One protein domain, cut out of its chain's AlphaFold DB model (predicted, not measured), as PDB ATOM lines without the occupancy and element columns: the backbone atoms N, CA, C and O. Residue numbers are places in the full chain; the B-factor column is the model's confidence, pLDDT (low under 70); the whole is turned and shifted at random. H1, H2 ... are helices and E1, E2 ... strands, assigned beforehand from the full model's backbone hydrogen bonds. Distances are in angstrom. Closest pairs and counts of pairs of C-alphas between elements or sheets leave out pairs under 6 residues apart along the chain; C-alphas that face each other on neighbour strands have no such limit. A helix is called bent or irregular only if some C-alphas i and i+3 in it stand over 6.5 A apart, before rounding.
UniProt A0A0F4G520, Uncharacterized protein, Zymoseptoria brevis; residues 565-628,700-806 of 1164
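AT A GLANCE: This is residues 565 to 628 and 700 to 806 of the 1164 residues of an uncharacterized protein of Zymoseptoria brevis (UniProt A0A0F4G520). A strongly curled sheet of seven strands, like part of a barrel, wraps round helix H1, while the long helix H2 and the shorter H3 pack on its other face, H2 over E6 and E7 and H3 by the ends of E4 and E5. Two long loops, residues 727 to 738 and 759 to 773, reach out at one end of the longest axis, and the turn after H2 lies at the other. The printed part has 171 residues, with five named helices and seven named strands in the order E1 E2 H1 E3 H2 H3 E4 E5 E6 E7 H4 H5. The sheet is mixed, in the order E1 E2 E5 E4 E6 E7 E3, and the class is mixed, helices and strands. The whole is compact, with a radius of gyration of the C-alphas of 16.1 A and spans of 53 by 38 by 27 A.

IN THESE COORDINATES: Find C-alpha 565 at (188.251, 134.828, 184.879), where E1 begins; it runs to residue 567, and E2 takes residues 570 to 573. H1, residues 574 to 585, is 15.9 A long, and E3 is residues 588 to 591. Next look for C-alpha 597 at (183.612, 137.188, 152.227); from there H2 runs 33.5 A to residue 619. H2 has a kink of 27 degrees near residue 604 and is irregular, with C-alphas 598 and 601 7.9 A apart. After the cut come H3, residues 700 to 710, 15.8 A, then E4, residues 722 to 726, and E5, residues 739 to 745, 19.0 A. E6 is residues 754 to 758 and E7 residues 774 to 779, 16.5 A. H4 is residues 783 to 786, and H5, residues 797 to 800, ends at C-alpha 800, (185.001, 114.271, 175.311).

HOW THE PARTS SIT: Begin with the strongly twisted sheet, whose edge strands are E1 and E3. The hairpin E1 and E2 is antiparallel, with N 565 and O 572 at 2.8 A. E2 is parallel to E5, with N 571 and O 739 at 2.8 A. The hairpin E4 and E5 is antiparallel, with N 724 and O 742 at 2.8 A. E4 and E6 are parallel, with N 723 and O 754 at 2.8 A. In the antiparallel hairpin E6 and E7, N 775 and O 757 are 2.8 A apart. E7 pairs with E6 over residues 774 to 776 and with antiparallel E3 over residues 776 to 779, where N 778 and O 589 are 3.0 A apart. Three layers are formed, helices on both faces of the sheet: H2 and H3 on one, H1 on the other. The closest C-alphas of H1 and E5 are those of Thr 576 and Arg 742, 6.3 A. H2 lies over E6 and E7 at a height over the sheet of 7.5 A; Ala 604 and Ser 776 have the closest C-alphas of H2 and E7, 4.1 A. H3 is over E5, only just, with 3 of its C-alphas falling there. H2 touches H3 with residues 601 to 605 alone, at a steep tilt of 45 degrees, the same way; the closest C-alphas are those of Tyr 605 and Ile 701, 6.7 A. H4 is on the sheet, only just over E3, with 3 of its C-alphas falling there. H5 is not on the sheet; it only just touches H1, with 3 pairs of C-alphas within 8 A, the closest those of Asn 585 and Leu 799, 5.6 A. Every O i to N i+4 pair is within hydrogen-bond range in H1, 17 of 19 in H2 and 6 of 7 in H3; H4 and H5 are too short for such a pair.

THE WHOLE: The two C-alphas farthest apart, those of His 622 and Ser 733, are 53.6 A apart. Residues 629 to 699 are not printed, and C-alphas 628 and 700 stand 24.8 A apart across that cut. The links H3 to E4, E4 to E5 and E6 to E7 are long. The mean pLDDT of the printed part is 73.2; look for values under 70 at residues 565 to 569, 592 to 598, 728 to 738, 759 to 772 and 782 to 806.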
ATOM      1  N   THR A 565     187.553 136.114 184.762       48.75
ATOM      2  CA  THR A 565     188.251 134.828 184.879       48.75
ATOM      3  C   THR A 565     189.096 134.560 183.644       48.75
ATOM      4  O   THR A 565     188.582 134.595 182.527       48.75
ATOM      5  N   HIS A 566     190.374 134.239 183.857       53.28
ATOM      6  CA  HIS A 566     191.293 133.767 182.823       53.28
ATOM      7  C   HIS A 566     191.404 132.240 182.897       53.28
ATOM      8  O   HIS A 566     192.094 131.716 183.775       53.28
ATOM      9  N   ASN A 567     190.714 131.521 182.006       52.28
ATOM     10  CA  ASN A 567     190.769 130.058 181.966       52.28
ATOM     11  C   ASN A 567     191.536 129.576 180.726       52.28
ATOM     12  O   ASN A 567     191.033 129.642 179.605       52.28
ATOM     13  N   GLY A 568     192.786 129.149 180.937       55.97
ATOM     14  CA  GLY A 568     193.682 128.565 179.925       55.97
ATOM     15  C   GLY A 568     194.204 129.506 178.822       55.97
ATOM     16  O   GLY A 568     195.243 129.225 178.229       55.97
ATOM     17  N   GLY A 569     193.531 130.630 178.588       68.69
ATOM     18  CA  GLY A 569     193.860 131.650 177.583       68.69
ATOM     19  C   GLY A 569     192.702 132.621 177.325       68.69
ATOM     20  O   GLY A 569     192.928 133.754 176.903       68.69
ATOM     21  N   LEU A 570     191.470 132.200 177.635       75.19
ATOM     22  CA  LEU A 570     190.251 132.978 177.441       75.19
ATOM     23  C   LEU A 570     189.967 133.887 178.647       75.19
ATOM     24  O   LEU A 570     189.861 133.404 179.777       75.19
ATOM     25  N   TRP A 571     189.807 135.186 178.393       78.62
ATOM     26  CA  TRP A 571     189.325 136.202 179.332       78.62
ATOM     27  C   TRP A 571     187.818 136.413 179.192       78.62
ATOM     28  O   TRP A 571     187.306 136.625 178.096       78.62
ATOM     29  N   SER A 572     187.079 136.408 180.298       79.94
ATOM     30  CA  SER A 572     185.649 136.732 180.270       79.94
ATOM     31  C   SER A 572     185.109 137.078 181.656       79.94
ATOM     32  O   SER A 572     185.740 136.757 182.665       79.94
ATOM     33  N   LEU A 573     183.924 137.690 181.716       82.31
ATOM     34  CA  LEU A 573     183.131 137.745 182.946       82.31
ATOM     35  C   LEU A 573     182.730 136.321 183.349       82.31
ATOM     36  O   LEU A 573     182.431 135.490 182.491       82.31
ATOM     37  N   ARG A 574     182.665 136.034 184.651       77.62
ATOM     38  CA  ARG A 574     182.338 134.690 185.157       77.62
ATOM     39  C   ARG A 574     181.028 134.107 184.599       77.62
ATOM     40  O   ARG A 574     180.966 132.913 184.322       77.62
ATOM     41  N   GLU A 575     179.996 134.931 184.439       79.88
ATOM     42  CA  GLU A 575     178.671 134.518 183.944       79.88
ATOM     43  C   GLU A 575     178.683 134.271 182.431       79.88
ATOM     44  O   GLU A 575     178.205 133.242 181.955       79.88
ATOM     45  N   THR A 576     179.340 135.159 181.683       84.44
ATOM     46  CA  THR A 576     179.624 135.003 180.253       84.44
ATOM     47  C   THR A 576     180.413 133.718 179.976       84.44
ATOM     48  O   THR A 576     180.024 132.936 179.106       84.44
ATOM     49  N   PHE A 577     181.456 133.430 180.767       83.94
ATOM     50  CA  PHE A 577     182.200 132.170 180.687       83.94
ATOM     51  C   PHE A 577     181.321 130.958 181.022       83.94
ATOM     52  O   PHE A 577     181.394 129.946 180.329       83.94
ATOM     53  N   ALA A 578     180.468 131.046 182.048       82.56
ATOM     54  CA  ALA A 578     179.563 129.959 182.416       82.56
ATOM     55  C   ALA A 578     178.552 129.641 181.299       82.56
ATOM     56  O   ALA A 578     178.351 128.467 180.981       82.56
ATOM     57  N   SER A 579     177.971 130.658 180.647       86.38
ATOM     58  CA  SER A 579     177.057 130.440 179.519       86.38
ATOM     59  C   SER A 579     177.775 129.911 178.274       86.38
ATOM     60  O   SER A 579     177.219 129.048 177.597       86.38
ATOM     61  N   LEU A 580     179.006 130.354 177.987       86.62
ATOM     62  CA  LEU A 580     179.825 129.766 176.921       86.62
ATOM     63  C   LEU A 580     180.133 128.295 177.226       86.62
ATOM     64  O   LEU A 580     179.937 127.422 176.383       86.62
ATOM     65  N   GLN A 581     180.564 127.997 178.454       83.12
ATOM     66  CA  GLN A 581     180.874 126.636 178.878       83.12
ATOM     67  C   GLN A 581     179.629 125.736 178.860       83.12
ATOM     68  O   GLN A 581     179.757 124.547 178.577       83.12
ATOM     69  N   GLN A 582     178.420 126.265 179.084       84.50
ATOM     70  CA  GLN A 582     177.171 125.528 178.868       84.50
ATOM     71  C   GLN A 582     176.956 125.174 177.387       84.50
ATOM     72  O   GLN A 582     176.740 124.001 177.074       84.50
ATOM     73  N   THR A 583     177.076 126.146 176.480       85.38
ATOM     74  CA  THR A 583     176.944 125.937 175.027       85.38
ATOM     75  C   THR A 583     177.944 124.891 174.514       85.38
ATOM     76  O   THR A 583     177.557 123.936 173.830       85.38
ATOM     77  N   LEU A 584     179.202 124.985 174.957       81.94
ATOM     78  CA  LEU A 584     180.254 124.005 174.672       81.94
ATOM     79  C   LEU A 584     179.943 122.621 175.276       81.94
ATOM     80  O   LEU A 584     180.120 121.613 174.594       81.94
ATOM     81  N   ASN A 585     179.425 122.545 176.513       77.94
ATOM     82  CA  ASN A 585     179.003 121.293 177.175       77.94
ATOM     83  C   ASN A 585     177.879 120.554 176.433       77.94
ATOM     84  O   ASN A 585     177.797 119.326 176.498       77.94
ATOM     85  N   GLU A 586     177.034 121.278 175.703       76.38
ATOM     86  CA  GLU A 586     176.008 120.707 174.822       76.38
ATOM     87  C   GLU A 586     176.560 120.412 173.399       76.38
ATOM     88  O   GLU A 586     175.871 119.831 172.559       76.38
ATOM     89  N   SER A 587     177.852 120.698 173.188       75.62
ATOM     90  CA  SER A 587     178.687 120.476 171.991       75.62
ATOM     91  C   SER A 587     178.238 121.224 170.743       75.62
ATOM     92  O   SER A 587     178.429 120.763 169.613       75.62
ATOM     93  N   PHE A 588     177.710 122.424 170.974       82.12
ATOM     94  CA  PHE A 588     177.774 123.510 170.012       82.12
ATOM     95  C   PHE A 588     179.185 124.082 170.119       82.12
ATOM     96  O   PHE A 588     179.573 124.636 171.147       82.12
ATOM     97  N   LEU A 589     179.975 123.829 169.087       83.44
ATOM     98  CA  LEU A 589     181.356 124.273 168.952       83.44
ATOM     99  C   LEU A 589     181.401 125.313 167.825       83.44
ATOM    100  O   LEU A 589     180.529 125.255 166.951       83.44
ATOM    101  N   PRO A 590     182.398 126.215 167.804       78.94
ATOM    102  CA  PRO A 590     182.686 126.995 166.604       78.94
ATOM    103  C   PRO A 590     182.811 126.041 165.409       78.94
ATOM    104  O   PRO A 590     183.200 124.876 165.544       78.94
ATOM    105  N   SER A 591     182.331 126.480 164.261       77.88
ATOM    106  CA  SER A 591     182.182 125.651 163.079       77.88
ATOM    107  C   SER A 591     182.387 126.500 161.841       77.88
ATOM    108  O   SER A 591     182.198 127.716 161.875       77.88
ATOM    109  N   HIS A 592     182.753 125.843 160.741       62.69
ATOM    110  CA  HIS A 592     182.921 126.503 159.457       62.69
ATOM    111  C   HIS A 592     181.636 127.222 159.038       62.69
ATOM    112  O   HIS A 592     180.711 126.613 158.496       62.69
ATOM    113  N   THR A 593     181.628 128.538 159.211       55.03
ATOM    114  CA  THR A 593     180.834 129.411 158.361       55.03
ATOM    115  C   THR A 593     181.294 129.289 156.927       55.03
ATOM    116  O   THR A 593     182.431 128.939 156.598       55.03
ATOM    117  N   SER A 594     180.369 129.641 156.050       42.19
ATOM    118  CA  SER A 594     180.679 129.932 154.673       42.19
ATOM    119  C   SER A 594     181.759 131.022 154.602       42.19
ATOM    120  O   SER A 594     181.651 132.091 155.204       42.19
ATOM    121  N   SER A 595     182.806 130.789 153.810       38.94
ATOM    122  CA  SER A 595     183.832 131.801 153.514       38.94
ATOM    123  C   SER A 595     183.314 132.868 152.528       38.94
ATOM    124  O   SER A 595     184.063 133.348 151.679       38.94
ATOM    125  N   ILE A 596     182.018 133.213 152.604       41.41
ATOM    126  CA  ILE A 596     181.311 134.183 151.750       41.41
ATOM    127  C   ILE A 596     181.668 135.595 152.233       41.41
ATOM    128  O   ILE A 596     180.858 136.337 152.788       41.41
ATOM    129  N   GLY A 597     182.952 135.905 152.045       55.00
ATOM    130  CA  GLY A 597     183.612 137.188 152.227       55.00
ATOM    131  C   GLY A 597     182.960 138.121 153.247       55.00
ATOM    132  O   GLY A 597     182.849 137.834 154.439       55.00
ATOM    133  N   LEU A 598     182.557 139.273 152.731       60.81
ATOM    134  CA  LEU A 598     182.160 140.452 153.483       60.81
ATOM    135  C   LEU A 598     180.901 140.299 154.358       60.81
ATOM    136  O   LEU A 598     180.640 141.186 155.169       60.81
ATOM    137  N   LEU A 599     180.155 139.195 154.231       78.38
ATOM    138  CA  LEU A 599     178.914 138.927 154.971       78.38
ATOM    139  C   LEU A 599     179.046 137.827 156.033       78.38
ATOM    140  O   LEU A 599     178.048 137.443 156.637       78.38
ATOM    141  N   CYS A 600     180.247 137.300 156.298       81.94
ATOM    142  CA  CYS A 600     180.403 136.181 157.237       81.94
ATOM    143  C   CYS A 600     179.896 136.462 158.668       81.94
ATOM    144  O   CYS A 600     179.474 135.513 159.321       81.94
ATOM    145  N   GLY A 601     179.818 137.721 159.123       82.62
ATOM    146  CA  GLY A 601     179.110 138.097 160.361       82.62
ATOM    147  C   GLY A 601     177.621 137.725 160.358       82.62
ATOM    148  O   GLY A 601     177.125 137.150 161.326       82.62
ATOM    149  N   VAL A 602     176.932 137.958 159.233       88.75
ATOM    150  CA  VAL A 602     175.533 137.547 159.023       88.75
ATOM    151  C   VAL A 602     175.430 136.026 159.034       88.75
ATOM    152  O   VAL A 602     174.640 135.471 159.790       88.75
ATOM    153  N   TRP A 603     176.272 135.339 158.257       89.12
ATOM    154  CA  TRP A 603     176.240 133.876 158.143       89.12
ATOM    155  C   TRP A 603     176.620 133.150 159.442       89.12
ATOM    156  O   TRP A 603     176.107 132.063 159.717       89.12
ATOM    157  N   ALA A 604     177.487 133.748 160.264       88.31
ATOM    158  CA  ALA A 604     177.793 133.264 161.604       88.31
ATOM    159  C   ALA A 604     176.563 133.343 162.508       88.31
ATOM    160  O   ALA A 604     176.178 132.353 163.132       88.31
ATOM    161  N   TYR A 605     175.922 134.511 162.528       92.19
ATOM    162  CA  TYR A 605     174.726 134.763 163.311       92.19
ATOM    163  C   TYR A 605     173.548 133.865 162.887       92.19
ATOM    164  O   TYR A 605     173.009 133.138 163.725       92.19
ATOM    165  N   THR A 606     173.181 133.830 161.600       92.62
ATOM    166  CA  THR A 606     172.038 133.029 161.123       92.62
ATOM    167  C   THR A 606     172.299 131.531 161.231       92.62
ATOM    168  O   THR A 606     171.390 130.779 161.582       92.62
ATOM    169  N   GLY A 607     173.542 131.085 161.021       91.25
ATOM    170  CA  GLY A 607     173.956 129.705 161.271       91.25
ATOM    171  C   GLY A 607     173.729 129.293 162.727       91.25
ATOM    172  O   GLY A 607     173.093 128.268 162.986       91.25
ATOM    173  N   SER A 608     174.177 130.123 163.674       91.62
ATOM    174  CA  SER A 608     173.976 129.900 165.110       91.62
ATOM    175  C   SER A 608     172.499 129.964 165.518       91.62
ATOM    176  O   SER A 608     172.039 129.100 166.265       91.62
ATOM    177  N   ARG A 609     171.728 130.937 165.008       92.38
ATOM    178  CA  ARG A 609     170.290 131.095 165.294       92.38
ATOM    179  C   ARG A 609     169.463 129.924 164.767       92.38
ATOM    180  O   ARG A 609     168.685 129.344 165.520       92.38
ATOM    181  N   VAL A 610     169.642 129.527 163.506       91.62
ATOM    182  CA  VAL A 610     168.902 128.400 162.913       91.62
ATOM    183  C   VAL A 610     169.214 127.094 163.646       91.62
ATOM    184  O   VAL A 610     168.299 126.326 163.952       91.62
ATOM    185  N   GLU A 611     170.477 126.838 163.991       90.44
ATOM    186  CA  GLU A 611     170.845 125.626 164.730       90.44
ATOM    187  C   GLU A 611     170.362 125.661 166.196       90.44
ATOM    188  O   GLU A 611     169.936 124.632 166.733       90.44
ATOM    189  N   TRP A 612     170.296 126.844 166.820       89.88
ATOM    190  CA  TRP A 612     169.653 127.043 168.122       89.88
ATOM    191  C   TRP A 612     168.142 126.768 168.091       89.88
ATOM    192  O   TRP A 612     167.633 126.026 168.935       89.88
ATOM    193  N   MET A 613     167.416 127.287 167.099       90.19
ATOM    194  CA  MET A 613     165.976 127.043 166.955       90.19
ATOM    195  C   MET A 613     165.682 125.563 166.673       90.19
ATOM    196  O   MET A 613     164.826 124.973 167.331       90.19
ATOM    197  N   ARG A 614     166.468 124.900 165.806       90.56
ATOM    198  CA  ARG A 614     166.402 123.433 165.622       90.56
ATOM    199  C   ARG A 614     166.598 122.687 166.937       90.56
ATOM    200  O   ARG A 614     165.890 121.718 167.206       90.56
ATOM    201  N   ARG A 615     167.559 123.101 167.765       87.50
ATOM    202  CA  ARG A 615     167.785 122.536 169.103       87.50
ATOM    203  C   ARG A 615     166.567 122.741 170.012       87.50
ATOM    204  O   ARG A 615     166.191 121.790 170.695       87.50
ATOM    205  N   MET A 616     165.964 123.930 170.034       87.44
ATOM    206  CA  MET A 616     164.795 124.214 170.875       87.44
ATOM    207  C   MET A 616     163.572 123.399 170.441       87.44
ATOM    208  O   MET A 616     162.969 122.747 171.291       87.44
ATOM    209  N   ALA A 617     163.304 123.293 169.137       89.50
ATOM    210  CA  ALA A 617     162.276 122.408 168.585       89.50
ATOM    211  C   ALA A 617     162.520 120.927 168.935       89.50
ATOM    212  O   ALA A 617     161.624 120.236 169.409       89.50
ATOM    213  N   ASN A 618     163.759 120.437 168.801       88.38
ATOM    214  CA  ASN A 618     164.116 119.061 169.176       88.38
ATOM    215  C   ASN A 618     163.991 118.778 170.690       88.38
ATOM    216  O   ASN A 618     163.873 117.617 171.085       88.38
ATOM    217  N   ARG A 619     164.068 119.806 171.548       88.19
ATOM    218  CA  ARG A 619     164.033 119.678 173.018       88.19
ATOM    219  C   ARG A 619     162.637 119.916 173.599       88.19
ATOM    220  O   ARG A 619     162.302 119.304 174.612       88.19
ATOM    221  N   TYR A 620     161.838 120.762 172.953       88.44
ATOM    222  CA  TYR A 620     160.483 121.141 173.350       88.44
ATOM    223  C   TYR A 620     159.553 121.215 172.111       88.44
ATOM    224  O   TYR A 620     159.059 122.293 171.773       88.44
ATOM    225  N   PRO A 621     159.260 120.080 171.438       88.12
ATOM    226  CA  PRO A 621     158.506 120.027 170.169       88.12
ATOM    227  C   PRO A 621     157.008 120.376 170.285       88.12
ATOM    228  O   PRO A 621     156.245 120.191 169.343       88.12
ATOM    229  N   HIS A 622     156.566 120.838 171.456       89.12
ATOM    230  CA  HIS A 622     155.221 121.366 171.714       89.12
ATOM    231  C   HIS A 622     155.243 122.871 172.044       89.12
ATOM    232  O   HIS A 622     154.230 123.414 172.468       89.12
ATOM    233  N   GLN A 623     156.410 123.517 171.933       85.44
ATOM    234  CA  GLN A 623     156.633 124.933 172.251       85.44
ATOM    235  C   GLN A 623     157.339 125.688 171.120       85.44
ATOM    236  O   GLN A 623     157.078 126.871 170.948       85.44
ATOM    237  N   TYR A 624     158.209 125.016 170.359       86.38
ATOM    238  CA  TYR A 624     158.920 125.610 169.226       86.38
ATOM    239  C   TYR A 624     158.794 124.705 168.007       86.38
ATOM    240  O   TYR A 624     159.052 123.501 168.085       86.38
ATOM    241  N   GLU A 625     158.430 125.305 166.882       86.69
ATOM    242  CA  GLU A 625     158.457 124.649 165.583       86.69
ATOM    243  C   GLU A 625     159.896 124.571 165.063       86.69
ATOM    244  O   GLU A 625     160.790 125.310 165.486       86.69
ATOM    245  N   ARG A 626     160.155 123.616 164.170       88.31
ATOM    246  CA  ARG A 626     161.471 123.479 163.545       88.31
ATOM    247  C   ARG A 626     161.599 124.558 162.462       88.31
ATOM    248  O   ARG A 626     160.682 124.669 161.661       88.31
ATOM    249  N   PRO A 627     162.718 125.299 162.375       89.25
ATOM    250  CA  PRO A 627     162.886 126.283 161.312       89.25
ATOM    251  C   PRO A 627     162.984 125.590 159.951       89.25
ATOM    252  O   PRO A 627     163.946 124.855 159.692       89.25
ATOM    253  N   ASP A 628     162.006 125.862 159.090       87.69
ATOM    254  CA  ASP A 628     162.005 125.456 157.679       87.69
ATOM    255  C   ASP A 628     162.975 126.307 156.840       87.69
ATOM    256  O   ASP A 628     163.521 125.851 155.835       87.69
ATOM    257  N   LEU A 700     177.016 145.065 165.041       77.31
ATOM    258  CA  LEU A 700     175.967 144.910 164.017       77.31
ATOM    259  C   LEU A 700     175.192 143.585 164.150       77.31
ATOM    260  O   LEU A 700     174.001 143.539 163.855       77.31
ATOM    261  N   ILE A 701     175.823 142.528 164.668       82.88
ATOM    262  CA  ILE A 701     175.171 141.237 164.950       82.88
ATOM    263  C   ILE A 701     174.024 141.356 165.976       82.88
ATOM    264  O   ILE A 701     173.097 140.553 165.933       82.88
ATOM    265  N   GLY A 702     174.028 142.370 166.852       82.25
ATOM    266  CA  GLY A 702     172.871 142.662 167.711       82.25
ATOM    267  C   GLY A 702     171.642 143.102 166.905       82.25
ATOM    268  O   GLY A 702     170.549 142.587 167.122       82.25
ATOM    269  N   VAL A 703     171.844 143.975 165.913       85.19
ATOM    270  CA  VAL A 703     170.782 144.499 165.035       85.19
ATOM    271  C   VAL A 703     170.157 143.390 164.191       85.19
ATOM    272  O   VAL A 703     168.941 143.346 164.036       85.19
ATOM    273  N   LEU A 704     170.975 142.458 163.686       89.31
ATOM    274  CA  LEU A 704     170.475 141.291 162.948       89.31
ATOM    275  C   LEU A 704     169.455 140.481 163.762       89.31
ATOM    276  O   LEU A 704     168.554 139.886 163.180       89.31
ATOM    277  N   ASP A 705     169.573 140.471 165.091       89.06
ATOM    278  CA  ASP A 705     168.655 139.754 165.971       89.06
ATOM    279  C   ASP A 705     167.423 140.561 166.358       89.06
ATOM    280  O   ASP A 705     166.331 139.996 166.375       89.06
ATOM    281  N   ASP A 706     167.560 141.873 166.568       86.75
ATOM    282  CA  ASP A 706     166.412 142.774 166.704       86.75
ATOM    283  C   ASP A 706     165.468 142.606 165.492       86.75
ATOM    284  O   ASP A 706     164.276 142.337 165.658       86.75
ATOM    285  N   PHE A 707     166.017 142.637 164.270       90.50
ATOM    286  CA  PHE A 707     165.259 142.447 163.026       90.50
ATOM    287  C   PHE A 707     164.763 141.003 162.831       90.50
ATOM    288  O   PHE A 707     163.601 140.807 162.474       90.50
ATOM    289  N   ALA A 708     165.578 139.975 163.111       90.94
ATOM    290  CA  ALA A 708     165.132 138.579 162.996       90.94
ATOM    291  C   ALA A 708     163.997 138.223 163.969       90.94
ATOM    292  O   ALA A 708     163.196 137.336 163.673       90.94
ATOM    293  N   ASN A 709     163.931 138.879 165.133       88.38
ATOM    294  CA  ASN A 709     162.860 138.691 166.108       88.38
ATOM    295  C   ASN A 709     161.583 139.444 165.719       88.38
ATOM    296  O   ASN A 709     160.506 138.854 165.797       88.38
ATOM    297  N   GLN A 710     161.691 140.695 165.255       87.31
ATOM    298  CA  GLN A 710     160.545 141.478 164.764       87.31
ATOM    299  C   GLN A 710     159.832 140.775 163.599       87.31
ATOM    300  O   GLN A 710     158.616 140.606 163.622       87.31
ATOM    301  N   GLU A 711     160.605 140.295 162.625       86.81
ATOM    302  CA  GLU A 711     160.112 139.624 161.414       86.81
ATOM    303  C   GLU A 711     159.893 138.107 161.594       86.81
ATOM    304  O   GLU A 711     159.515 137.418 160.649       86.81
ATOM    305  N   GLN A 712     160.145 137.565 162.795       88.62
ATOM    306  CA  GLN A 712     160.048 136.132 163.127       88.62
ATOM    307  C   GLN A 712     160.778 135.218 162.120       88.62
ATOM    308  O   GLN A 712     160.293 134.146 161.747       88.62
ATOM    309  N   LEU A 713     161.962 135.636 161.660       88.75
ATOM    310  CA  LEU A 713     162.698 134.932 160.611       88.75
ATOM    311  C   LEU A 713     163.143 133.549 161.096       88.75
ATOM    312  O   LEU A 713     163.859 133.403 162.093       88.75
ATOM    313  N   GLY A 714     162.709 132.528 160.354       84.12
ATOM    314  CA  GLY A 714     162.858 131.117 160.707       84.12
ATOM    315  C   GLY A 714     161.924 130.628 161.823       84.12
ATOM    316  O   GLY A 714     162.118 129.514 162.300       84.12
ATOM    317  N   GLY A 715     160.917 131.413 162.211       86.38
ATOM    318  CA  GLY A 715     159.920 131.079 163.227       86.38
ATOM    319  C   GLY A 715     160.116 131.816 164.557       86.38
ATOM    320  O   GLY A 715     161.053 132.597 164.744       86.38
ATOM    321  N   VAL A 716     159.210 131.554 165.503       84.69
ATOM    322  CA  VAL A 716     159.234 132.164 166.841       84.69
ATOM    323  C   VAL A 716     160.400 131.600 167.659       84.69
ATOM    324  O   VAL A 716     160.353 130.475 168.166       84.69
ATOM    325  N   ALA A 717     161.449 132.403 167.808       83.12
ATOM    326  CA  ALA A 717     162.554 132.127 168.715       83.12
ATOM    327  C   ALA A 717     162.204 132.522 170.167       83.12
ATOM    328  O   ALA A 717     161.492 133.504 170.378       83.12
ATOM    329  N   PRO A 718     162.736 131.818 171.184       83.69
ATOM    330  CA  PRO A 718     162.819 132.374 172.532       83.69
ATOM    331  C   PRO A 718     163.849 133.513 172.557       83.69
ATOM    332  O   PRO A 718     164.811 133.476 171.789       83.69
ATOM    333  N   ASP A 719     163.704 134.468 173.477       86.44
ATOM    334  CA  ASP A 719     164.678 135.552 173.662       86.44
ATOM    335  C   ASP A 719     166.002 135.025 174.248       86.44
ATOM    336  O   ASP A 719     166.219 135.016 175.456       86.44
ATOM    337  N   PHE A 720     166.888 134.540 173.381       89.50
ATOM    338  CA  PHE A 720     168.251 134.168 173.739       89.50
ATOM    339  C   PHE A 720     169.161 135.400 173.735       89.50
ATOM    340  O   PHE A 720     169.069 136.257 172.862       89.50
ATOM    341  N   GLY A 721     170.117 135.473 174.659       90.31
ATOM    342  CA  GLY A 721     171.207 136.439 174.515       90.31
ATOM    343  C   GLY A 721     172.208 136.027 173.422       90.31
ATOM    344  O   GLY A 721     172.266 134.866 173.007       90.31
ATOM    345  N   ILE A 722     173.053 136.963 172.994       91.00
ATOM    346  CA  ILE A 722     174.121 136.741 172.010       91.00
ATOM    347  C   ILE A 722     175.479 136.946 172.669       91.00
ATOM    348  O   ILE A 722     175.815 138.045 173.121       91.00
ATOM    349  N   GLY A 723     176.279 135.886 172.677       90.56
ATOM    350  CA  GLY A 723     177.689 135.917 173.026       90.56
ATOM    351  C   GLY A 723     178.595 135.998 171.797       90.56
ATOM    352  O   GLY A 723     178.345 135.373 170.767       90.56
ATOM    353  N   VAL A 724     179.691 136.737 171.925       88.00
ATOM    354  CA  VAL A 724     180.794 136.770 170.960       88.00
ATOM    355  C   VAL A 724     182.058 136.304 171.670       88.00
ATOM    356  O   VAL A 724     182.433 136.872 172.700       88.00
ATOM    357  N   VAL A 725     182.720 135.282 171.128       85.81
ATOM    358  CA  VAL A 725     184.095 134.917 171.501       85.81
ATOM    359  C   VAL A 725     185.031 135.502 170.455       85.81
ATOM    360  O   VAL A 725     184.915 135.132 169.299       85.81
ATOM    361  N   ALA A 726     185.959 136.376 170.824       80.81
ATOM    362  CA  ALA A 726     187.028 136.834 169.941       80.81
ATOM    363  C   ALA A 726     188.308 136.011 170.160       80.81
ATOM    364  O   ALA A 726     188.679 135.703 171.298       80.81
ATOM    365  N   GLY A 727     188.979 135.644 169.066       70.50
ATOM    366  CA  GLY A 727     190.244 134.905 169.095       70.50
ATOM    367  C   GLY A 727     191.413 135.714 169.678       70.50
ATOM    368  O   GLY A 727     191.415 136.941 169.650       70.50
ATOM    369  N   ALA A 728     192.436 135.027 170.200       65.75
ATOM    370  CA  ALA A 728     193.646 135.676 170.718       65.75
ATOM    371  C   ALA A 728     194.461 136.319 169.584       65.75
ATOM    372  O   ALA A 728     194.637 135.707 168.528       65.75
ATOM    373  N   PHE A 729     194.990 137.528 169.801       62.81
ATOM    374  CA  PHE A 729     195.603 138.322 168.735       62.81
ATOM    375  C   PHE A 729     196.810 139.159 169.151       62.81
ATOM    376  O   PHE A 729     197.184 139.222 170.317       62.81
ATOM    377  N   THR A 730     197.442 139.819 168.180       56.28
ATOM    378  CA  THR A 730     198.492 140.815 168.420       56.28
ATOM    379  C   THR A 730     198.011 142.168 167.910       56.28
ATOM    380  O   THR A 730     197.650 142.291 166.742       56.28
ATOM    381  N   ASN A 731     197.974 143.182 168.774       55.31
ATOM    382  CA  ASN A 731     197.485 144.514 168.404       55.31
ATOM    383  C   ASN A 731     198.558 145.366 167.690       55.31
ATOM    384  O   ASN A 731     199.719 144.970 167.582       55.31
ATOM    385  N   ASN A 732     198.184 146.570 167.237       53.53
ATOM    386  CA  ASN A 732     199.064 147.494 166.500       53.53
ATOM    387  C   ASN A 732     200.414 147.766 167.204       53.53
ATOM    388  O   ASN A 732     201.467 147.821 166.556       53.53
ATOM    389  N   SER A 733     200.407 147.887 168.536       57.25
ATOM    390  CA  SER A 733     201.618 148.096 169.342       57.25
ATOM    391  C   SER A 733     202.574 146.898 169.271       57.25
ATOM    392  O   SER A 733     203.793 147.064 169.316       57.25
ATOM    393  N   GLY A 734     202.048 145.695 169.032       54.78
ATOM    394  CA  GLY A 734     202.761 144.423 169.142       54.78
ATOM    395  C   GLY A 734     202.435 143.661 170.427       54.78
ATOM    396  O   GLY A 734     203.082 142.654 170.699       54.78
ATOM    397  N   ASN A 735     201.457 144.120 171.213       58.53
ATOM    398  CA  ASN A 735     201.068 143.458 172.452       58.53
ATOM    399  C   ASN A 735     200.129 142.291 172.134       58.53
ATOM    400  O   ASN A 735     199.199 142.440 171.336       58.53
ATOM    401  N   GLU A 736     200.347 141.152 172.787       59.22
ATOM    402  CA  GLU A 736     199.410 140.032 172.759       59.22
ATOM    403  C   GLU A 736     198.141 140.407 173.537       59.22
ATOM    404  O   GLU A 736     198.196 140.791 174.707       59.22
ATOM    405  N   VAL A 737     196.994 140.314 172.868       61.88
ATOM    406  CA  VAL A 737     195.661 140.426 173.453       61.88
ATOM    407  C   VAL A 737     195.122 138.997 173.581       61.88
ATOM    408  O   VAL A 737     195.047 138.292 172.570       61.88
ATOM    409  N   PRO A 738     194.791 138.522 174.794       68.69
ATOM    410  CA  PRO A 738     194.245 137.181 174.974       68.69
ATOM    411  C   PRO A 738     192.885 137.051 174.279       68.69
ATOM    412  O   PRO A 738     192.200 138.049 174.058       68.69
ATOM    413  N   ALA A 739     192.473 135.816 173.978       74.12
ATOM    414  CA  ALA A 739     191.114 135.560 173.506       74.12
ATOM    415  C   ALA A 739     190.121 136.091 174.546       74.12
ATOM    416  O   ALA A 739     190.375 135.967 175.750       74.12
ATOM    417  N   ASN A 740     188.990 136.654 174.122       82.56
ATOM    418  CA  ASN A 740     188.006 137.195 175.055       82.56
ATOM    419  C   ASN A 740     186.557 136.890 174.663       82.56
ATOM    420  O   ASN A 740     186.167 137.032 173.513       82.56
ATOM    421  N   ALA A 741     185.735 136.504 175.638       85.25
ATOM    422  CA  ALA A 741     184.303 136.287 175.441       85.25
ATOM    423  C   ALA A 741     183.494 137.399 176.121       85.25
ATOM    424  O   ALA A 741     183.707 137.683 177.304       85.25
ATOM    425  N   ARG A 742     182.547 137.999 175.390       87.00
ATOM    426  CA  ARG A 742     181.600 139.016 175.882       87.00
ATOM    427  C   ARG A 742     180.174 138.684 175.443       87.00
ATOM    428  O   ARG A 742     179.983 138.134 174.363       87.00
ATOM    429  N   ILE A 743     179.178 139.053 176.243       87.75
ATOM    430  CA  ILE A 743     177.790 139.140 175.764       87.75
ATOM    431  C   ILE A 743     177.620 140.497 175.075       87.75
ATOM    432  O   ILE A 743     178.061 141.509 175.619       87.75
ATOM    433  N   VAL A 744     177.046 140.511 173.869       84.06
ATOM    434  CA  VAL A 744     176.774 141.738 173.090       84.06
ATOM    435  C   VAL A 744     175.297 142.124 173.107       84.06
ATOM    436  O   VAL A 744     174.989 143.311 173.109       84.06
ATOM    437  N   ARG A 745     174.396 141.138 173.215       86.00
ATOM    438  CA  ARG A 745     172.974 141.337 173.529       86.00
ATOM    439  C   ARG A 745     172.603 140.431 174.697       86.00
ATOM    440  O   ARG A 745     172.796 139.222 174.603       86.00
ATOM    441  N   ALA A 746     172.090 140.987 175.790       85.94
ATOM    442  CA  ALA A 746     171.432 140.178 176.815       85.94
ATOM    443  C   ALA A 746     170.034 139.773 176.320       85.94
ATOM    444  O   ALA A 746     169.380 140.561 175.636       85.94
ATOM    445  N   GLY A 747     169.599 138.563 176.665       86.19
ATOM    446  CA  GLY A 747     168.218 138.093 176.512       86.19
ATOM    447  C   GLY A 747     167.713 137.527 177.840       86.19
ATOM    448  O   GLY A 747     168.281 137.838 178.893       86.19
ATOM    449  N   ASP A 748     166.706 136.658 177.806       85.62
ATOM    450  CA  ASP A 748     166.191 135.969 178.990       85.62
ATOM    451  C   ASP A 748     167.323 135.169 179.681       85.62
ATOM    452  O   ASP A 748     167.900 134.262 179.072       85.62
ATOM    453  N   PRO A 749     167.654 135.441 180.961       80.31
ATOM    454  CA  PRO A 749     168.746 134.767 181.668       80.31
ATOM    455  C   PRO A 749     168.495 133.268 181.923       80.31
ATOM    456  O   PRO A 749     169.399 132.560 182.373       80.31
ATOM    457  N   THR A 750     167.288 132.762 181.656       81.62
ATOM    458  CA  THR A 750     166.953 131.331 181.673       81.62
ATOM    459  C   THR A 750     167.201 130.639 180.327       81.62
ATOM    460  O   THR A 750     167.319 129.408 180.286       81.62
ATOM    461  N   VAL A 751     167.342 131.402 179.236       82.25
ATOM    462  CA  VAL A 751     167.614 130.913 177.879       82.25
ATOM    463  C   VAL A 751     169.120 131.030 177.597       82.25
ATOM    464  O   VAL A 751     169.662 132.132 177.573       82.25
ATOM    465  N   PRO A 752     169.851 129.919 177.373       83.94
ATOM    466  CA  PRO A 752     171.290 129.999 177.139       83.94
ATOM    467  C   PRO A 752     171.618 130.767 175.856       83.94
ATOM    468  O   PRO A 752     170.952 130.599 174.836       83.94
ATOM    469  N   HIS A 753     172.673 131.576 175.915       91.50
ATOM    470  CA  HIS A 753     173.083 132.441 174.814       91.50
ATOM    471  C   HIS A 753     173.455 131.635 173.558       91.50
ATOM    472  O   HIS A 753     174.157 130.619 173.661       91.50
ATOM    473  N   ILE A 754     173.076 132.131 172.373       92.12
ATOM    474  CA  ILE A 754     173.738 131.719 171.127       92.12
ATOM    475  C   ILE A 754     175.122 132.360 171.060       92.12
ATOM    476  O   ILE A 754     175.375 133.382 171.699       92.12
ATOM    477  N   TRP A 755     176.022 131.764 170.283       91.50
ATOM    478  CA  TRP A 755     177.399 132.235 170.181       91.50
ATOM    479  C   TRP A 755     177.856 132.362 168.736       91.50
ATOM    480  O   TRP A 755     177.489 131.557 167.880       91.50
ATOM    481  N   VAL A 756     178.699 133.357 168.490       89.00
ATOM    482  CA  VAL A 756     179.534 133.472 167.290       89.00
ATOM    483  C   VAL A 756     180.993 133.636 167.712       89.00
ATOM    484  O   VAL A 756     181.288 134.161 168.790       89.00
ATOM    485  N   HIS A 757     181.911 133.156 166.882       85.06
ATOM    486  CA  HIS A 757     183.347 133.358 167.047       85.06
ATOM    487  C   HIS A 757     183.811 134.449 166.078       85.06
ATOM    488  O   HIS A 757     183.472 134.405 164.904       85.06
ATOM    489  N   ASP A 758     184.549 135.431 166.583       80.88
ATOM    490  CA  ASP A 758     185.109 136.569 165.857       80.88
ATOM    491  C   ASP A 758     186.627 136.373 165.703       80.88
ATOM    492  O   ASP A 758     187.394 136.432 166.669       80.88
ATOM    493  N   TYR A 759     187.079 136.151 164.470       69.81
ATOM    494  CA  TYR A 759     188.488 136.035 164.098       69.81
ATOM    495  C   TYR A 759     189.132 137.413 163.850       69.81
ATOM    496  O   TYR A 759     189.999 137.551 162.978       69.81
ATOM    497  N   ARG A 760     188.767 138.445 164.631       57.22
ATOM    498  CA  ARG A 760     189.493 139.728 164.790       57.22
ATOM    499  C   ARG A 760     190.885 139.547 165.414       57.22
ATOM    500  O   ARG A 760     191.273 140.197 166.379       57.22
ATOM    501  N   ALA A 761     191.666 138.668 164.793       40.31
ATOM    502  CA  ALA A 761     193.005 138.273 165.182       40.31
ATOM    503  C   ALA A 761     194.066 138.428 164.083       40.31
ATOM    504  O   ALA A 761     195.261 138.318 164.354       40.31
ATOM    505  N   LEU A 762     193.647 138.747 162.853       34.66
ATOM    506  CA  LEU A 762     194.528 139.025 161.711       34.66
ATOM    507  C   LEU A 762     194.502 140.508 161.308       34.66
ATOM    508  O   LEU A 762     194.552 140.849 160.128       34.66
ATOM    509  N   GLY A 763     194.433 141.399 162.299       32.84
ATOM    510  CA  GLY A 763     194.462 142.840 162.073       32.84
ATOM    511  C   GLY A 763     195.773 143.299 161.430       32.84
ATOM    512  O   GLY A 763     196.826 143.269 162.065       32.84
ATOM    513  N   GLN A 764     195.703 143.788 160.190       34.22
ATOM    514  CA  GLN A 764     196.765 144.590 159.585       34.22
ATOM    515  C   GLN A 764     196.247 145.978 159.204       34.22
ATOM    516  O   GLN A 764     195.637 146.164 158.159       34.22
ATOM    517  N   ASN A 765     196.621 146.958 160.031       40.19
ATOM    518  CA  ASN A 765     196.659 148.394 159.742       40.19
ATOM    519  C   ASN A 765     195.314 149.108 159.492       40.19
ATOM    520  O   ASN A 765     194.516 148.728 158.641       40.19
ATOM    521  N   GLY A 766     195.175 150.312 160.057       37.25
ATOM    522  CA  GLY A 766     194.156 151.311 159.674       37.25
ATOM    523  C   GLY A 766     194.313 151.893 158.254       37.25
ATOM    524  O   GLY A 766     193.879 153.009 157.992       37.25
ATOM    525  N   ARG A 767     194.981 151.165 157.350       38.06
ATOM    526  CA  ARG A 767     195.060 151.403 155.897       38.06
ATOM    527  C   ARG A 767     194.861 150.116 155.070       38.06
ATOM    528  O   ARG A 767     194.967 150.170 153.851       38.06
ATOM    529  N   ALA A 768     194.567 148.979 155.715       34.47
ATOM    530  CA  ALA A 768     194.228 147.704 155.071       34.47
ATOM    531  C   ALA A 768     193.174 146.880 155.858       34.47
ATOM    532  O   ALA A 768     193.043 145.676 155.648       34.47
ATOM    533  N   GLY A 769     192.389 147.521 156.735       46.31
ATOM    534  CA  GLY A 769     191.223 146.898 157.367       46.31
ATOM    535  C   GLY A 769     190.087 146.670 156.361       46.31
ATOM    536  O   GLY A 769     189.764 147.577 155.593       46.31
ATOM    537  N   ALA A 770     189.513 145.462 156.356       46.03
ATOM    538  CA  ALA A 770     188.370 145.087 155.509       46.03
ATOM    539  C   ALA A 770     187.675 143.753 155.872       46.03
ATOM    540  O   ALA A 770     186.693 143.417 155.213       46.03
ATOM    541  N   TYR A 771     188.229 142.939 156.785       50.66
ATOM    542  CA  TYR A 771     187.811 141.540 156.931       50.66
ATOM    543  C   TYR A 771     187.922 140.999 158.366       50.66
ATOM    544  O   TYR A 771     188.945 140.445 158.776       50.66
ATOM    545  N   ASN A 772     186.827 141.130 159.103       64.31
ATOM    546  CA  ASN A 772     186.524 140.423 160.338       64.31
ATOM    547  C   ASN A 772     185.861 139.090 159.953       64.31
ATOM    548  O   ASN A 772     184.739 139.089 159.450       64.31
ATOM    549  N   HIS A 773     186.540 137.953 160.132       75.12
ATOM    550  CA  HIS A 773     185.926 136.657 159.824       75.12
ATOM    551  C   HIS A 773     185.115 136.151 161.014       75.12
ATOM    552  O   HIS A 773     185.679 135.998 162.091       75.12
ATOM    553  N   PHE A 774     183.832 135.847 160.819       81.19
ATOM    554  CA  PHE A 774     183.001 135.248 161.862       81.19
ATOM    555  C   PHE A 774     182.654 133.790 161.566       81.19
ATOM    556  O   PHE A 774     182.379 133.441 160.418       81.19
ATOM    557  N   GLU A 775     182.607 132.969 162.615       83.38
ATOM    558  CA  GLU A 775     182.263 131.540 162.627       83.38
ATOM    559  C   GLU A 775     181.023 131.280 163.506       83.38
ATOM    560  O   GLU A 775     180.834 131.902 164.555       83.38
ATOM    561  N   SER A 776     180.155 130.360 163.079       88.44
ATOM    562  CA  SER A 776     178.902 130.004 163.759       88.44
ATOM    563  C   SER A 776     179.130 128.872 164.753       88.44
ATOM    564  O   SER A 776     179.991 128.014 164.552       88.44
ATOM    565  N   PHE A 777     178.323 128.811 165.810       89.19
ATOM    566  CA  PHE A 777     178.331 127.688 166.741       89.19
ATOM    567  C   PHE A 777     177.316 126.632 166.302       89.19
ATOM    568  O   PHE A 777     176.110 126.797 166.490       89.19
ATOM    569  N   ALA A 778     177.809 125.515 165.766       85.00
ATOM    570  CA  ALA A 778     176.987 124.400 165.307       85.00
ATOM    571  C   ALA A 778     177.282 123.107 166.077       85.00
ATOM    572  O   ALA A 778     178.359 122.905 166.654       85.00
ATOM    573  N   ARG A 779     176.304 122.195 166.091       80.81
ATOM    574  CA  ARG A 779     176.435 120.910 166.779       80.81
ATOM    575  C   ARG A 779     177.484 120.034 166.092       80.81
ATOM    576  O   ARG A 779     177.291 119.603 164.959       80.81
ATOM    577  N   GLY A 780     178.561 119.710 166.805       70.06
ATOM    578  CA  GLY A 780     179.671 118.934 166.244       70.06
ATOM    579  C   GLY A 780     180.647 119.751 165.388       70.06
ATOM    580  O   GLY A 780     181.298 119.177 164.518       70.06
ATOM    581  N   GLY A 781     180.752 121.061 165.643       74.19
ATOM    582  CA  GLY A 781     181.837 121.914 165.146       74.19
ATOM    583  C   GLY A 781     183.242 121.488 165.616       74.19
ATOM    584  O   GLY A 781     183.448 120.403 166.168       74.19
ATOM    585  N   ARG A 782     184.242 122.337 165.378       69.88
ATOM    586  CA  ARG A 782     185.663 121.989 165.488       69.88
ATOM    587  C   ARG A 782     186.181 122.207 166.907       69.88
ATOM    588  O   ARG A 782     186.121 123.292 167.481       69.88
ATOM    589  N   LEU A 783     186.749 121.149 167.482       69.19
ATOM    590  CA  LEU A 783     187.378 121.204 168.805       69.19
ATOM    591  C   LEU A 783     188.702 121.988 168.759       69.19
ATOM    592  O   LEU A 783     189.151 122.539 169.761       69.19
ATOM    593  N   GLU A 784     189.321 122.032 167.581       64.94
ATOM    594  CA  GLU A 784     190.596 122.678 167.290       64.94
ATOM    595  C   GLU A 784     190.552 124.207 167.435       64.94
ATOM    596  O   GLU A 784     191.580 124.782 167.794       64.94
ATOM    597  N   GLU A 785     189.392 124.832 167.202       65.50
ATOM    598  CA  GLU A 785     189.124 126.273 167.373       65.50
ATOM    599  C   GLU A 785     188.896 126.633 168.847       65.50
ATOM    600  O   GLU A 785     189.521 127.558 169.358       65.50
ATOM    601  N   ALA A 786     188.116 125.840 169.591       66.75
ATOM    602  CA  ALA A 786     187.984 126.022 171.043       66.75
ATOM    603  C   ALA A 786     189.340 125.876 171.777       66.75
ATOM    604  O   ALA A 786     189.595 126.539 172.783       66.75
ATOM    605  N   LEU A 787     190.246 125.051 171.234       64.62
ATOM    606  CA  LEU A 787     191.647 124.951 171.661       64.62
ATOM    607  C   LEU A 787     192.506 126.183 171.285       64.62
ATOM    608  O   LEU A 787     193.538 126.391 171.921       64.62
ATOM    609  N   GLU A 788     192.131 127.001 170.290       60.62
ATOM    610  CA  GLU A 788     192.835 128.261 169.949       60.62
ATOM    611  C   GLU A 788     192.592 129.358 170.985       60.62
ATOM    612  O   GLU A 788     193.496 130.144 171.261       60.62
ATOM    613  N   TRP A 789     191.432 129.357 171.644       65.12
ATOM    614  CA  TRP A 789     191.127 130.267 172.756       65.12
ATOM    615  C   TRP A 789     191.821 129.872 174.072       65.12
ATOM    616  O   TRP A 789     191.582 130.478 175.114       65.12
ATOM    617  N   GLY A 790     192.656 128.828 174.052       56.75
ATOM    618  CA  GLY A 790     193.376 128.313 175.217       56.75
ATOM    619  C   GLY A 790     192.548 127.423 176.148       56.75
ATOM    620  O   GLY A 790     193.064 127.007 177.184       56.75
ATOM    621  N   MET A 791     191.297 127.083 175.807       63.53
ATOM    622  CA  MET A 791     190.470 126.204 176.645       63.53
ATOM    623  C   MET A 791     191.152 124.844 176.825       63.53
ATOM    624  O   MET A 791     191.551 124.200 175.852       63.53
ATOM    625  N   THR A 792     191.335 124.401 178.069       53.03
ATOM    626  CA  THR A 792     192.257 123.290 178.329       53.03
ATOM    627  C   THR A 792     191.621 121.934 177.999       53.03
ATOM    628  O   THR A 792     190.402 121.774 178.082       53.03
ATOM    629  N   PRO A 793     192.421 120.881 177.745       46.72
ATOM    630  CA  PRO A 793     191.918 119.507 177.689       46.72
ATOM    631  C   PRO A 793     191.211 119.022 178.973       46.72
ATOM    632  O   PRO A 793     190.582 117.967 178.941       46.72
ATOM    633  N   GLY A 794     191.302 119.758 180.090       50.94
ATOM    634  CA  GLY A 794     190.493 119.533 181.290       50.94
ATOM    635  C   GLY A 794     189.066 120.062 181.127       50.94
ATOM    636  O   GLY A 794     188.114 119.310 181.324       50.94
ATOM    637  N   ASP A 795     188.917 121.311 180.674       53.34
ATOM    638  CA  ASP A 795     187.619 121.927 180.356       53.34
ATOM    639  C   ASP A 795     186.908 121.156 179.235       53.34
ATOM    640  O   ASP A 795     185.741 120.785 179.346       53.34
ATOM    641  N   LEU A 796     187.662 120.823 178.184       50.50
ATOM    642  CA  LEU A 796     187.206 120.022 177.050       50.50
ATOM    643  C   LEU A 796     187.041 118.528 177.404       50.50
ATOM    644  O   LEU A 796     186.404 117.763 176.674       50.50
ATOM    645  N   GLY A 797     187.568 118.102 178.558       42.53
ATOM    646  CA  GLY A 797     187.417 116.753 179.098       42.53
ATOM    647  C   GLY A 797     185.950 116.398 179.347       42.53
ATOM    648  O   GLY A 797     185.517 115.297 178.993       42.53
ATOM    649  N   LEU A 798     185.165 117.363 179.843       46.84
ATOM    650  CA  LEU A 798     183.713 117.248 180.036       46.84
ATOM    651  C   LEU A 798     182.968 116.962 178.718       46.84
ATOM    652  O   LEU A 798     182.020 116.174 178.710       46.84
ATOM    653  N   LEU A 799     183.447 117.521 177.601       41.22
ATOM    654  CA  LEU A 799     182.877 117.317 176.264       41.22
ATOM    655  C   LEU A 799     183.207 115.913 175.750       41.22
ATOM    656  O   LEU A 799     182.328 115.137 175.363       41.22
ATOM    657  N   SER A 800     184.493 115.554 175.808       41.75
ATOM    658  CA  SER A 800     185.001 114.271 175.311       41.75
ATOM    659  C   SER A 800     184.403 113.055 176.033       41.75
ATOM    660  O   SER A 800     184.263 111.991 175.428       41.75
ATOM    661  N   GLY A 801     183.992 113.221 177.297       40.38
ATOM    662  CA  GLY A 801     183.325 112.193 178.096       40.38
ATOM    663  C   GLY A 801     181.873 111.897 177.696       40.38
ATOM    664  O   GLY A 801     181.313 110.913 178.181       40.38
ATOM    665  N   ARG A 802     181.260 112.716 176.826       42.25
ATOM    666  CA  ARG A 802     179.889 112.515 176.317       42.25
ATOM    667  C   ARG A 802     179.767 112.490 174.791       42.25
ATOM    668  O   ARG A 802     178.877 111.802 174.303       42.25
ATOM    669  N   GLN A 803     180.626 113.184 174.034       41.22
ATOM    670  CA  GLN A 803     180.501 113.291 172.566       41.22
ATOM    671  C   GLN A 803     181.716 112.763 171.784       41.22
ATOM    672  O   GLN A 803     182.315 113.429 170.944       41.22
ATOM    673  N   ARG A 804     181.999 111.471 171.964       38.75
ATOM    674  CA  ARG A 804     182.300 110.592 170.822       38.75
ATOM    675  C   ARG A 804     181.188 109.553 170.781       38.75
ATOM    676  O   ARG A 804     181.147 108.765 171.718       38.75
ATOM    677  N   PHE A 805     180.326 109.600 169.748       43.53
ATOM    678  CA  PHE A 805     179.192 108.687 169.481       43.53
ATOM    679  C   PHE A 805     179.210 107.451 170.384       43.53
ATOM    680  O   PHE A 805     179.965 106.521 170.093       43.53
ATOM    681  N   ASP A 806     178.438 107.440 171.479       42.44
ATOM    682  CA  ASP A 806     178.423 106.259 172.339       42.44
ATOM    683  C   ASP A 806     177.795 105.109 171.536       42.44
ATOM    684  O   ASP A 806     176.606 105.186 171.218       42.44
TER     685      ASP A 806